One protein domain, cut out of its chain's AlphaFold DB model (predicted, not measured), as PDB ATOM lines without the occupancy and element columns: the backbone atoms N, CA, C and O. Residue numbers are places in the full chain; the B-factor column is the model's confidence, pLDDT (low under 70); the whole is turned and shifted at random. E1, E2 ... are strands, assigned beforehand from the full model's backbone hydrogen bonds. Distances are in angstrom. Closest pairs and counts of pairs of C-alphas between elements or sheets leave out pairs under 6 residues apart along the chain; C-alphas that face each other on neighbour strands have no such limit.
ATOM      1  N   VAL A   6      82.887 -26.832  80.913       96.88
ATOM      2  CA  VAL A   6      83.280 -26.437  79.559       96.88
ATOM      3  C   VAL A   6      82.748 -27.476  78.584       96.88
ATOM      4  O   VAL A   6      83.026 -28.663  78.726       96.88
ATOM      5  N   LEU A   7      82.000 -27.020  77.588       95.44
ATOM      6  CA  LEU A   7      81.403 -27.854  76.559       95.44
ATOM      7  C   LEU A   7      82.133 -27.648  75.228       95.44
ATOM      8  O   LEU A   7      82.698 -26.580  74.956       95.44
ATOM      9  N   ALA A   8      82.113 -28.695  74.403       94.62
ATOM     10  CA  ALA A   8      82.625 -28.646  73.041       94.62
ATOM     11  C   ALA A   8      81.843 -27.633  72.188       94.62
ATOM     12  O   ALA A   8      80.720 -27.247  72.514       94.62
ATOM     13  N   SER A   9      82.458 -27.205  71.088       97.06
ATOM     14  CA  SER A   9      81.820 -26.289  70.150       97.06
ATOM     15  C   SER A   9      80.618 -26.936  69.468       97.06
ATOM     16  O   SER A   9      80.752 -27.975  68.832       97.06
ATOM     17  N   GLU A  10      79.475 -26.255  69.529       96.94
ATOM     18  CA  GLU A  10      78.260 -26.549  68.746       96.94
ATOM     19  C   GLU A  10      78.215 -25.748  67.433       96.94
ATOM     20  O   GLU A  10      77.288 -25.862  66.630       96.94
ATOM     21  N   LYS A  11      79.209 -24.879  67.237       96.94
ATOM     22  CA  LYS A  11      79.215 -23.891  66.173       96.94
ATOM     23  C   LYS A  11      79.334 -24.534  64.800       96.94
ATOM     24  O   LYS A  11      80.245 -25.326  64.563       96.94
ATOM     25  N   HIS A  12      78.513 -24.076  63.865       97.12
ATOM     26  CA  HIS A  12      78.655 -24.399  62.452       97.12
ATOM     27  C   HIS A  12      78.256 -23.210  61.572       97.12
ATOM     28  O   HIS A  12      77.581 -22.273  62.006       97.12
ATOM     29  N   SER A  13      78.738 -23.215  60.330       97.56
ATOM     30  CA  SER A  13      78.400 -22.205  59.329       97.56
ATOM     31  C   SER A  13      77.638 -22.835  58.181       97.56
ATOM     32  O   SER A  13      77.965 -23.940  57.759       97.56
ATOM     33  N   PHE A  14      76.686 -22.093  57.635       97.69
ATOM     34  CA  PHE A  14      75.974 -22.467  56.420       97.69
ATOM     35  C   PHE A  14      75.622 -21.218  55.611       97.69
ATOM     36  O   PHE A  14      75.715 -20.094  56.108       97.69
ATOM     37  N   THR A  15      75.244 -21.414  54.354       98.44
ATOM     38  CA  THR A  15      74.738 -20.342  53.493       98.44
ATOM     39  C   THR A  15      73.221 -20.397  53.498       98.44
ATOM     40  O   THR A  15      72.647 -21.452  53.228       98.44
ATOM     41  N   GLN A  16      72.570 -19.281  53.813       97.50
ATOM     42  CA  GLN A  16      71.118 -19.176  53.779       97.50
ATOM     43  C   GLN A  16      70.629 -19.242  52.319       97.50
ATOM     44  O   GLN A  16      71.038 -18.387  51.527       97.50
ATOM     45  N   PRO A  17      69.773 -20.214  51.943       97.06
ATOM     46  CA  PRO A  17      69.375 -20.416  50.549       97.06
ATOM     47  C   PRO A  17      68.670 -19.214  49.914       97.06
ATOM     48  O   PRO A  17      68.862 -18.949  48.731       97.06
ATOM     49  N   GLU A  18      67.874 -18.477  50.688       97.56
ATOM     50  CA  GLU A  18      67.024 -17.401  50.167       97.56
ATOM     51  C   GLU A  18      67.794 -16.103  49.912       97.56
ATOM     52  O   GLU A  18      67.448 -15.338  49.015       97.56
ATOM     53  N   THR A  19      68.826 -15.831  50.712       98.00
ATOM     54  CA  THR A  19      69.547 -14.547  50.704       98.00
ATOM     55  C   THR A  19      70.994 -14.675  50.236       98.00
ATOM     56  O   THR A  19      71.635 -13.670  49.940       98.00
ATOM     57  N   GLY A  20      71.541 -15.893  50.214       97.56
ATOM     58  CA  GLY A  20      72.967 -16.144  50.007       97.56
ATOM     59  C   GLY A  20      73.853 -15.708  51.181       97.56
ATOM     60  O   GLY A  20      75.077 -15.810  51.089       97.56
ATOM     61  N   ALA A  21      73.280 -15.225  52.289       98.06
ATOM     62  CA  ALA A  21      74.049 -14.774  53.440       98.06
ATOM     63  C   ALA A  21      74.758 -15.946  54.128       98.06
ATOM     64  O   ALA A  21      74.181 -17.016  54.339       98.06
ATOM     65  N   ARG A  22      76.009 -15.735  54.544       97.81
ATOM     66  CA  ARG A  22      76.714 -16.686  55.407       97.81
ATOM     67  C   ARG A  22      76.220 -16.532  56.844       97.81
ATOM     68  O   ARG A  22      76.397 -15.477  57.447       97.81
ATOM     69  N   VAL A  23      75.665 -17.601  57.403       97.25
ATOM     70  CA  VAL A  23      75.154 -17.661  58.775       97.25
ATOM     71  C   VAL A  23      76.129 -18.428  59.659       97.25
ATOM     72  O   VAL A  23      76.670 -19.462  59.266       97.25
ATOM     73  N   LEU A  24      76.350 -17.911  60.868       95.88
ATOM     74  CA  LEU A  24      77.082 -18.587  61.931       95.88
ATOM     75  C   LEU A  24      76.115 -18.939  63.061       95.88
ATOM     76  O   LEU A  24      75.686 -18.060  63.805       95.88
ATOM     77  N   GLN A  25      75.798 -20.221  63.206       96.94
ATOM     78  CA  GLN A  25      75.025 -20.718  64.337       96.94
ATOM     79  C   GLN A  25      75.990 -21.090  65.461       96.94
ATOM     80  O   GLN A  25      76.919 -21.860  65.241       96.94
ATOM     81  N   LEU A  26      75.799 -20.525  66.658       97.00
ATOM     82  CA  LEU A  26      76.694 -20.734  67.809       97.00
ATOM     83  C   LEU A  26      76.247 -21.869  68.740       97.00
ATOM     84  O   LEU A  26      77.040 -22.327  69.560       97.00
ATOM     85  N   THR A  27      74.989 -22.298  68.639       96.88
ATOM     86  CA  THR A  27      74.395 -23.314  69.515       96.88
ATOM     87  C   THR A  27      73.554 -24.294  68.717       96.88
ATOM     88  O   THR A  27      72.798 -23.863  67.852       96.88
ATOM     89  N   ASP A  28      73.616 -25.568  69.074       96.44
ATOM     90  CA  ASP A  28      72.855 -26.670  68.468       96.44
ATOM     91  C   ASP A  28      72.323 -27.659  69.526       96.44
ATOM     92  O   ASP A  28      71.661 -28.646  69.217       96.44
ATOM     93  N   ALA A  29      72.580 -27.394  70.814       94.94
ATOM     94  CA  ALA A  29      72.046 -28.215  71.892       94.94
ATOM     95  C   ALA A  29      70.505 -28.205  71.911       94.94
ATOM     96  O   ALA A  29      69.897 -27.133  71.759       94.94
ATOM     97  N   PRO A  30      69.869 -29.359  72.199       93.88
ATOM     98  CA  PRO A  30      68.423 -29.443  72.329       93.88
ATOM     99  C   PRO A  30      67.914 -28.530  73.448       93.88
ATOM    100  O   PRO A  30      68.566 -28.327  74.475       93.88
ATOM    101  N   GLY A  31      66.708 -28.002  73.250       92.12
ATOM    102  CA  GLY A  31      66.066 -27.074  74.174       92.12
ATOM    103  C   GLY A  31      66.069 -25.634  73.672       92.12
ATOM    104  O   GLY A  31      66.256 -25.341  72.494       92.12
ATOM    105  N   ARG A  32      65.788 -24.709  74.586       95.19
ATOM    106  CA  ARG A  32      65.586 -23.294  74.292       95.19
ATOM    107  C   ARG A  32      66.877 -22.525  74.543       95.19
ATOM    108  O   ARG A  32      67.206 -22.247  75.693       95.19
ATOM    109  N   ASN A  33      67.569 -22.151  73.473       96.00
ATOM    110  CA  ASN A  33      68.738 -21.270  73.496       96.00
ATOM    111  C   ASN A  33      68.277 -19.853  73.134       96.00
ATOM    112  O   ASN A  33      67.691 -19.655  72.075       96.00
ATOM    113  N   GLN A  34      68.450 -18.886  74.032       94.50
ATOM    114  CA  GLN A  34      67.864 -17.553  73.881       94.50
ATOM    115  C   GLN A  34      68.877 -16.450  74.122       94.50
ATOM    116  O   GLN A  34      69.637 -16.487  75.097       94.50
ATOM    117  N   ASN A  35      68.791 -15.429  73.278       91.38
ATOM    118  CA  ASN A  35      69.395 -14.138  73.523       91.38
ATOM    119  C   ASN A  35      68.660 -13.336  74.604       91.38
ATOM    120  O   ASN A  35      67.546 -13.670  75.021       91.38
ATOM    121  N   VAL A  36      69.328 -12.281  75.069       88.81
ATOM    122  CA  VAL A  36      68.694 -11.208  75.842       88.81
ATOM    123  C   VAL A  36      67.859 -10.325  74.903       88.81
ATOM    124  O   VAL A  36      67.959 -10.439  73.679       88.81
ATOM    125  N   TYR A  37      66.990  -9.482  75.458       88.00
ATOM    126  CA  TYR A  37      66.194  -8.543  74.668       88.00
ATOM    127  C   TYR A  37      67.101  -7.582  73.877       88.00
ATOM    128  O   TYR A  37      68.208  -7.283  74.305       88.00
ATOM    129  N   TYR A  38      66.651  -7.107  72.715       87.69
ATOM    130  CA  TYR A  38      67.512  -6.424  71.732       87.69
ATOM    131  C   TYR A  38      68.119  -5.089  72.197       87.69
ATOM    132  O   TYR A  38      69.004  -4.563  71.531       87.69
ATOM    133  N   ASN A  39      67.616  -4.507  73.285       90.56
ATOM    134  CA  ASN A  39      68.112  -3.257  73.864       90.56
ATOM    135  C   ASN A  39      69.121  -3.483  75.003       90.56
ATOM    136  O   ASN A  39      69.564  -2.516  75.616       90.56
ATOM    137  N   GLU A  40      69.456  -4.737  75.296       89.19
ATOM    138  CA  GLU A  40      70.437  -5.125  76.300       89.19
ATOM    139  C   GLU A  40      71.716  -5.613  75.617       89.19
ATOM    140  O   GLU A  40      71.677  -6.270  74.574       89.19
ATOM    141  N   GLU A  41      72.859  -5.328  76.237       89.00
ATOM    142  CA  GLU A  41      74.139  -5.845  75.769       89.00
ATOM    143  C   GLU A  41      74.238  -7.350  76.053       89.00
ATOM    144  O   GLU A  41      73.904  -7.844  77.137       89.00
ATOM    145  N   GLN A  42      74.716  -8.087  75.055       90.94
ATOM    146  CA  GLN A  42      74.849  -9.538  75.100       90.94
ATOM    147  C   GLN A  42      76.288 -10.002  74.860       90.94
ATOM    148  O   GLN A  42      76.684 -11.091  75.301       90.94
ATOM    149  N   PHE A  43      77.066  -9.189  74.154       92.19
ATOM    150  CA  PHE A  43      78.460  -9.447  73.873       92.19
ATOM    151  C   PHE A  43      79.337  -8.988  75.034       92.19
ATOM    152  O   PHE A  43      79.028  -8.064  75.785       92.19
ATOM    153  N   THR A  44      80.459  -9.675  75.213       90.00
ATOM    154  CA  THR A  44      81.507  -9.238  76.136       90.00
ATOM    155  C   THR A  44      82.344  -8.127  75.503       90.00
ATOM    156  O   THR A  44      82.263  -7.894  74.297       90.00
ATOM    157  N   ALA A  45      83.203  -7.471  76.291       86.25
ATOM    158  CA  ALA A  45      84.175  -6.520  75.749       86.25
ATOM    159  C   ALA A  45      84.939  -7.124  74.557       86.25
ATOM    160  O   ALA A  45      85.361  -8.280  74.610       86.25
ATOM    161  N   GLY A  46      85.086  -6.343  73.484       85.50
ATOM    162  CA  GLY A  46      85.767  -6.769  72.257       85.50
ATOM    163  C   GLY A  46      84.989  -7.764  71.390       85.50
ATOM    164  O   GLY A  46      85.532  -8.240  70.400       85.50
ATOM    165  N   SER A  47      83.739  -8.091  71.740       89.25
ATOM    166  CA  SER A  47      82.874  -9.024  70.999       89.25
ATOM    167  C   SER A  47      83.451 -10.437  70.830       89.25
ATOM    168  O   SER A  47      83.016 -11.194  69.964       89.25
ATOM    169  N   GLU A  48      84.405 -10.831  71.681       91.62
ATOM    170  CA  GLU A  48      85.057 -12.149  71.636       91.62
ATOM    171  C   GLU A  48      84.134 -13.280  72.104       91.62
ATOM    172  O   GLU A  48      84.323 -14.451  71.763       91.62
ATOM    173  N   SER A  49      83.145 -12.953  72.934       94.06
ATOM    174  CA  SER A  49      82.172 -13.901  73.459       94.06
ATOM    175  C   SER A  49      80.770 -13.309  73.521       94.06
ATOM    176  O   SER A  49      80.586 -12.096  73.589       94.06
ATOM    177  N   LEU A  50      79.782 -14.198  73.570       94.25
ATOM    178  CA  LEU A  50      78.370 -13.883  73.743       94.25
ATOM    179  C   LEU A  50      77.803 -14.676  74.923       94.25
ATOM    180  O   LEU A  50      78.068 -15.875  75.055       94.25
ATOM    181  N   VAL A  51      77.018 -14.019  75.779       95.38
ATOM    182  CA  VAL A  51      76.312 -14.668  76.894       95.38
ATOM    183  C   VAL A  51      74.882 -14.990  76.479       95.38
ATOM    184  O   VAL A  51      74.165 -14.134  75.980       95.38
ATOM    185  N   PHE A  52      74.422 -16.215  76.697       95.62
ATOM    186  CA  PHE A  52      73.070 -16.641  76.341       95.62
ATOM    187  C   PHE A  52      72.443 -17.483  77.446       95.62
ATOM    188  O   PHE A  52      73.131 -18.058  78.291       95.62
ATOM    189  N   ARG A  53      71.115 -17.572  77.429       96.12
ATOM    190  CA  ARG A  53      70.365 -18.439  78.337       96.12
ATOM    191  C   ARG A  53      70.011 -19.739  77.634       96.12
ATOM    192  O   ARG A  53      69.518 -19.714  76.511       96.12
ATOM    193  N   SER A  54      70.193 -20.864  78.313       96.81
ATOM    194  CA  SER A  54      69.796 -22.174  77.800       96.81
ATOM    195  C   SER A  54      69.264 -23.076  78.904       96.81
ATOM    196  O   SER A  54      69.692 -22.971  80.050       96.81
ATOM    197  N   ASN A  55      68.328 -23.964  78.570       96.50
ATOM    198  CA  ASN A  55      67.885 -25.046  79.452       96.50
ATOM    199  C   ASN A  55      68.530 -26.402  79.121       96.50
ATOM    200  O   ASN A  55      68.037 -27.434  79.569       96.50
ATOM    201  N   ARG A  56      69.648 -26.406  78.381       95.94
ATOM    202  CA  ARG A  56      70.419 -27.612  78.018       95.94
ATOM    203  C   ARG A  56      70.856 -28.482  79.207       95.94
ATOM    204  O   ARG A  56      71.133 -29.661  79.030       95.94
ATOM    205  N   SER A  57      70.911 -27.913  80.412       95.00
ATOM    206  CA  SER A  57      71.230 -28.611  81.666       95.00
ATOM    207  C   SER A  57      69.991 -28.998  82.488       95.00
ATOM    208  O   SER A  57      70.123 -29.328  83.662       95.00
ATOM    209  N   GLY A  58      68.788 -28.914  81.913       95.19
ATOM    210  CA  GLY A  58      67.506 -29.218  82.563       95.19
ATOM    211  C   GLY A  58      66.743 -27.982  83.053       95.19
ATOM    212  O   GLY A  58      65.524 -27.920  82.915       95.19
ATOM    213  N   THR A  59      67.438 -26.955  83.548       95.44
ATOM    214  CA  THR A  59      66.847 -25.681  84.009       95.44
ATOM    215  C   THR A  59      67.508 -24.493  83.317       95.44
ATOM    216  O   THR A  59      68.567 -24.633  82.706       95.44
ATOM    217  N   ARG A  60      66.885 -23.308  83.359       95.62
ATOM    218  CA  ARG A  60      67.394 -22.117  82.658       95.62
ATOM    219  C   ARG A  60      68.703 -21.638  83.290       95.62
ATOM    220  O   ARG A  60      68.680 -21.052  84.361       95.62
ATOM    221  N   GLN A  61      69.829 -21.805  82.613       95.88
ATOM    222  CA  GLN A  61      71.138 -21.326  83.068       95.88
ATOM    223  C   GLN A  61      71.757 -20.369  82.051       95.88
ATOM    224  O   GLN A  61      71.349 -20.328  80.888       95.88
ATOM    225  N   LEU A  62      72.730 -19.579  82.499       95.38
ATOM    226  CA  LEU A  62      73.544 -18.739  81.634       95.38
ATOM    227  C   LEU A  62      74.779 -19.490  81.171       95.38
ATOM    228  O   LEU A  62      75.428 -20.199  81.941       95.38
ATOM    229  N   TYR A  63      75.126 -19.253  79.919       95.50
ATOM    230  CA  TYR A  63      76.281 -19.807  79.243       95.50
ATOM    231  C   TYR A  63      76.998 -18.693  78.494       95.50
ATOM    232  O   TYR A  63      76.379 -17.714  78.087       95.50
ATOM    233  N   GLN A  64      78.301 -18.848  78.299       95.81
ATOM    234  CA  GLN A  64      79.114 -17.975  77.463       95.81
ATOM    235  C   GLN A  64      79.716 -18.800  76.339       95.81
ATOM    236  O   GLN A  64      80.346 -19.820  76.611       95.81
ATOM    237  N   VAL A  65      79.545 -18.357  75.098       96.44
ATOM    238  CA  VAL A  65      80.200 -18.939  73.924       96.44
ATOM    239  C   VAL A  65      81.268 -17.985  73.413       96.44
ATOM    240  O   VAL A  65      81.010 -16.796  73.251       96.44
ATOM    241  N   HIS A  66      82.467 -18.499  73.159       95.62
ATOM    242  CA  HIS A  66      83.513 -17.747  72.473       95.62
ATOM    243  C   HIS A  66      83.276 -17.803  70.960       95.62
ATOM    244  O   HIS A  66      83.144 -18.893  70.404       95.62
ATOM    245  N   ILE A  67      83.288 -16.659  70.278       94.88
ATOM    246  CA  ILE A  67      82.899 -16.562  68.862       94.88
ATOM    247  C   ILE A  67      83.839 -17.374  67.959       94.88
ATOM    248  O   ILE A  67      83.378 -18.219  67.187       94.88
ATOM    249  N   ASP A  68      85.159 -17.218  68.108       93.62
ATOM    250  CA  ASP A  68      86.123 -17.916  67.238       93.62
ATOM    251  C   ASP A  68      86.264 -19.409  67.534       93.62
ATOM    252  O   ASP A  68      86.170 -20.232  66.623       93.62
ATOM    253  N   SER A  69      86.453 -19.790  68.799       95.00
ATOM    254  CA  SER A  69      86.653 -21.201  69.158       95.00
ATOM    255  C   SER A  69      85.357 -22.010  69.243       95.00
ATOM    256  O   SER A  69      85.407 -23.234  69.207       95.00
ATOM    257  N   GLY A  70      84.201 -21.356  69.402       96.56
ATOM    258  CA  GLY A  70      82.924 -22.016  69.680       96.56
ATOM    259  C   GLY A  70      82.844 -22.663  71.065       96.56
ATOM    260  O   GLY A  70      81.819 -23.243  71.398       96.56
ATOM    261  N   ARG A  71      83.890 -22.563  71.898       96.75
ATOM    262  CA  ARG A  71      83.908 -23.110  73.260       96.75
ATOM    263  C   ARG A  71      82.794 -22.487  74.096       96.75
ATOM    264  O   ARG A  71      82.710 -21.260  74.175       96.75
ATOM    265  N   ILE A  72      82.015 -23.330  74.772       97.12
ATOM    266  CA  ILE A  72      80.906 -22.910  75.633       97.12
ATOM    267  C   ILE A  72      81.266 -23.170  77.097       97.12
ATOM    268  O   ILE A  72      81.822 -24.212  77.428       97.12
ATOM    269  N   VAL A  73      80.953 -22.226  77.983       96.06
ATOM    270  CA  VAL A  73      81.147 -22.350  79.435       96.06
ATOM    271  C   VAL A  73      79.839 -22.061  80.154       96.06
ATOM    272  O   VAL A  73      79.204 -21.043  79.881       96.06
ATOM    273  N   GLN A  74      79.450 -22.911  81.103       95.38
ATOM    274  CA  GLN A  74      78.304 -22.643  81.972       95.38
ATOM    275  C   GLN A  74      78.674 -21.602  83.040       95.38
ATOM    276  O   GLN A  74      79.593 -21.800  83.836       95.38
ATOM    277  N   LEU A  75      77.961 -20.477  83.074       94.06
ATOM    278  CA  LEU A  75      78.237 -19.370  83.993       94.06
ATOM    279  C   LEU A  75      77.499 -19.496  85.327       94.06
ATOM    280  O   LEU A  75      78.016 -19.020  86.340       94.06
ATOM    281  N   THR A  76      76.321 -20.124  85.334       93.94
ATOM    282  CA  THR A  76      75.443 -20.228  86.509       93.94
ATOM    283  C   THR A  76      75.041 -21.666  86.792       93.94
ATOM    284  O   THR A  76      74.952 -22.486  85.883       93.94
ATOM    285  N   ASP A  77      74.729 -21.941  88.052       93.50
ATOM    286  CA  ASP A  77      74.087 -23.177  88.500       93.50
ATOM    287  C   ASP A  77      73.000 -22.815  89.519       93.50
ATOM    288  O   ASP A  77      73.118 -23.027  90.723       93.50
ATOM    289  N   ALA A  78      72.006 -22.065  89.038       92.81
ATOM    290  CA  ALA A  78      70.937 -21.523  89.864       92.81
ATOM    291  C   ALA A  78      69.881 -22.604  90.171       92.81
ATOM    292  O   ALA A  78      69.484 -23.324  89.250       92.81
ATOM    293  N   PRO A  79      69.378 -22.690  91.417       90.88
ATOM    294  CA  PRO A  79      68.394 -23.694  91.813       90.88
ATOM    295  C   PRO A  79      66.987 -23.413  91.256       90.88
ATOM    296  O   PRO A  79      66.695 -22.329  90.738       90.88
ATOM    297  N   GLY A  80      66.089 -24.392  91.419       90.44
ATOM    298  CA  GLY A  80      64.688 -24.316  90.992       90.44
ATOM    299  C   GLY A  80      64.559 -24.128  89.480       90.44
ATOM    300  O   GLY A  80      65.242 -24.794  88.708       90.44
ATOM    301  N   ASP A  81      63.730 -23.179  89.048       90.75
ATOM    302  CA  ASP A  81      63.503 -22.890  87.625       90.75
ATOM    303  C   ASP A  81      64.699 -22.235  86.900       90.75
ATOM    304  O   ASP A  81      64.667 -22.052  85.674       90.75
ATOM    305  N   GLY A  82      65.753 -21.883  87.643       93.31
ATOM    306  CA  GLY A  82      66.978 -21.278  87.134       93.31
ATOM    307  C   GLY A  82      66.931 -19.746  87.045       93.31
ATOM    308  O   GLY A  82      66.329 -19.058  87.871       93.31
ATOM    309  N   VAL A  83      67.625 -19.190  86.056       93.06
ATOM    310  CA  VAL A  83      67.812 -17.752  85.831       93.06
ATOM    311  C   VAL A  83      66.617 -17.144  85.091       93.06
ATOM    312  O   VAL A  83      66.273 -17.532  83.966       93.06
ATOM    313  N   GLY A  84      65.998 -16.140  85.716       89.12
ATOM    314  CA  GLY A  84      64.856 -15.398  85.177       89.12
ATOM    315  C   GLY A  84      65.265 -14.268  84.231       89.12
ATOM    316  O   GLY A  84      64.737 -14.180  83.124       89.12
ATOM    317  N   GLY A  85      66.244 -13.455  84.630       88.88
ATOM    318  CA  GLY A  85      66.760 -12.326  83.852       88.88
ATOM    319  C   GLY A  85      68.273 -12.194  83.987       88.88
ATOM    320  O   GLY A  85      68.849 -12.642  84.981       88.88
ATOM    321  N   PHE A  86      68.917 -11.613  82.978       92.25
ATOM    322  CA  PHE A  86      70.351 -11.353  82.984       92.25
ATOM    323  C   PHE A  86      70.696 -10.133  82.135       92.25
ATOM    324  O   PHE A  86      69.938  -9.781  81.237       92.25
ATOM    325  N   THR A  87      71.838  -9.519  82.425       91.81
ATOM    326  CA  THR A  87      72.431  -8.439  81.625       91.81
ATOM    327  C   THR A  87      73.952  -8.586  81.627       91.81
ATOM    328  O   THR A  87      74.522  -9.197  82.547       91.81
ATOM    329  N   VAL A  88      74.606  -8.054  80.595       92.62
ATOM    330  CA  VAL A  88      76.063  -8.018  80.459       92.62
ATOM    331  C   VAL A  88      76.529  -6.569  80.527       92.62
ATOM    332  O   VAL A  88      76.127  -5.722  79.746       92.62
ATOM    333  N   ASP A  89      77.425  -6.292  81.460       89.69
ATOM    334  CA  ASP A  89      78.202  -5.064  81.520       89.69
ATOM    335  C   ASP A  89      79.563  -5.349  80.877       89.69
ATOM    336  O   ASP A  89      80.511  -5.815  81.525       89.69
ATOM    337  N   ALA A  90      79.620  -5.144  79.560       85.12
ATOM    338  CA  ALA A  90      80.811  -5.397  78.762       85.12
ATOM    339  C   ALA A  90      81.987  -4.522  79.216       85.12
ATOM    340  O   ALA A  90      83.097  -5.032  79.354       85.12
ATOM    341  N   ALA A  91      81.736  -3.246  79.529       84.62
ATOM    342  CA  ALA A  91      82.762  -2.282  79.928       84.62
ATOM    343  C   ALA A  91      83.565  -2.747  81.152       84.62
ATOM    344  O   ALA A  91      84.777  -2.539  81.218       84.62
ATOM    345  N   HIS A  92      82.910  -3.433  82.091       83.94
ATOM    346  CA  HIS A  92      83.557  -3.951  83.298       83.94
ATOM    347  C   HIS A  92      83.785  -5.470  83.277       83.94
ATOM    348  O   HIS A  92      84.296  -6.028  84.255       83.94
ATOM    349  N   GLY A  93      83.422  -6.158  82.189       84.19
ATOM    350  CA  GLY A  93      83.565  -7.608  82.058       84.19
ATOM    351  C   GLY A  93      82.709  -8.388  83.057       84.19
ATOM    352  O   GLY A  93      83.189  -9.341  83.685       84.19
ATOM    353  N   VAL A  94      81.456  -7.967  83.251       85.31
ATOM    354  CA  VAL A  94      80.556  -8.514  84.273       85.31
ATOM    355  C   VAL A  94      79.253  -9.009  83.664       85.31
ATOM    356  O   VAL A  94      78.613  -8.308  82.901       85.31
ATOM    357  N   GLY A  95      78.797 -10.189  84.075       88.19
ATOM    358  CA  GLY A  95      77.431 -10.659  83.849       88.19
ATOM    359  C   GLY A  95      76.649 -10.663  85.158       88.19
ATOM    360  O   GLY A  95      77.149 -11.152  86.178       88.19
ATOM    361  N   ARG A  96      75.419 -10.147  85.154       89.06
ATOM    362  CA  ARG A  96      74.501 -10.233  86.300       89.06
ATOM    363  C   ARG A  96      73.324 -11.130  85.961       89.06
ATOM    364  O   ARG A  96      72.811 -11.065  84.852       89.06
ATOM    365  N   ALA A  97      72.904 -11.954  86.914       90.88
ATOM    366  CA  ALA A  97      71.794 -12.887  86.755       90.88
ATOM    367  C   ALA A  97      70.866 -12.818  87.967       90.88
ATOM    368  O   ALA A  97      71.345 -12.764  89.099       90.88
ATOM    369  N   ILE A  98      69.555 -12.863  87.740       87.12
ATOM    370  CA  ILE A  98      68.546 -12.882  88.802       87.12
ATOM    371  C   ILE A  98      67.871 -14.252  88.828       87.12
ATOM    372  O   ILE A  98      67.420 -14.758  87.797       87.12
ATOM    373  N   SER A  99      67.779 -14.840  90.017       89.88
ATOM    374  CA  SER A  99      67.037 -16.074  90.281       89.88
ATOM    375  C   SER A  99      66.434 -16.004  91.683       89.88
ATOM    376  O   SER A  99      67.152 -15.698  92.630       89.88
ATOM    377  N   HIS A 100      65.123 -16.236  91.805       84.06
ATOM    378  CA  HIS A 100      64.383 -16.267  93.080       84.06
ATOM    379  C   HIS A 100      64.754 -15.142  94.069       84.06
ATOM    380  O   HIS A 100      65.167 -15.397  95.196       84.06
ATOM    381  N   GLY A 101      64.669 -13.881  93.633       80.62
ATOM    382  CA  GLY A 101      64.973 -12.716  94.481       80.62
ATOM    383  C   GLY A 101      66.461 -12.501  94.792       80.62
ATOM    384  O   GLY A 101      66.817 -11.496  95.397       80.62
ATOM    385  N   SER A 102      67.342 -13.394  94.338       85.12
ATOM    386  CA  SER A 102      68.793 -13.272  94.481       85.12
ATOM    387  C   SER A 102      69.425 -12.734  93.203       85.12
ATOM    388  O   SER A 102      69.054 -13.132  92.096       85.12
ATOM    389  N   THR A 103      70.423 -11.863  93.358       86.44
ATOM    390  CA  THR A 103      71.242 -11.360  92.249       86.44
ATOM    391  C   THR A 103      72.652 -11.921  92.347       86.44
ATOM    392  O   THR A 103      73.318 -11.788  93.370       86.44
ATOM    393  N   TRP A 104      73.124 -12.501  91.252       85.75
ATOM    394  CA  TRP A 104      74.427 -13.137  91.133       85.75
ATOM    395  C   TRP A 104      75.308 -12.360  90.161       85.75
ATOM    396  O   TRP A 104      74.837 -11.907  89.116       85.75
ATOM    397  N   ARG A 105      76.598 -12.232  90.482       87.56
ATOM    398  CA  ARG A 105      77.605 -11.570  89.642       87.56
ATOM    399  C   ARG A 105      78.621 -12.590  89.131       87.56
ATOM    400  O   ARG A 105      79.172 -13.365  89.908       87.56
ATOM    401  N   HIS A 106      78.925 -12.532  87.841       83.81
ATOM    402  CA  HIS A 106      79.861 -13.423  87.158       83.81
ATOM    403  C   HIS A 106      80.888 -12.592  86.391       83.81
ATOM    404  O   HIS A 106      80.545 -11.553  85.835       83.81
ATOM    405  N   SER A 107      82.144 -13.038  86.360       83.06
ATOM    406  CA  SER A 107      83.127 -12.472  85.429       83.06
ATOM    407  C   SER A 107      82.847 -13.018  84.035       83.06
ATOM    408  O   SER A 107      82.744 -14.237  83.885       83.06
ATOM    409  N   THR A 108      82.758 -12.143  83.036       78.62
ATOM    410  CA  THR A 108      82.722 -12.526  81.612       78.62
ATOM    411  C   THR A 108      84.104 -12.441  80.968       78.62
ATOM    412  O   THR A 108      84.375 -13.102  79.965       78.62
TER     413      THR A 108
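AT A GLANCE: This is residues 6 to 108 of the 121 residues of an uncharacterized protein of Candidatus Latescibacteria bacterium (UniProt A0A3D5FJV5). What shape? With little regular structure, three antiparallel sheets make a row: hairpin E1 E2, meanders E3 E4 E5 and E6 E7 E8, each strand beside the one before. Residues 16 to 21 stick out. How large? It is compact, all strand, with 40 of 103 printed residues in eight named strands, radius of gyration of the C-alphas 14.0 A and spans 45 by 31 by 25 A.

IN THESE COORDINATES: Which strands? E1 spans residues 12 to 15, E2 22 to 25, E3 49 to 54, E4 61 to 66, E5 72 to 74, E6 85 to 89, E7 94 to 99, E8 102 to 107. Which anchors? C-alpha 12 is at (78.655, -24.399, 62.452), C-alpha 107 at (83.127, -12.472, 85.429).

HOW THE PARTS SIT: What pairs E3 with E4? N 52 and O 63 are within hydrogen-bond range, 2.8 A. And E6? The closest C-alphas of E3 and E6, Val 51 and Val 88, are 7.5 A apart.

THE WHOLE: Any cut? The printed part has no cut. Any long link? E2 to E3 is long.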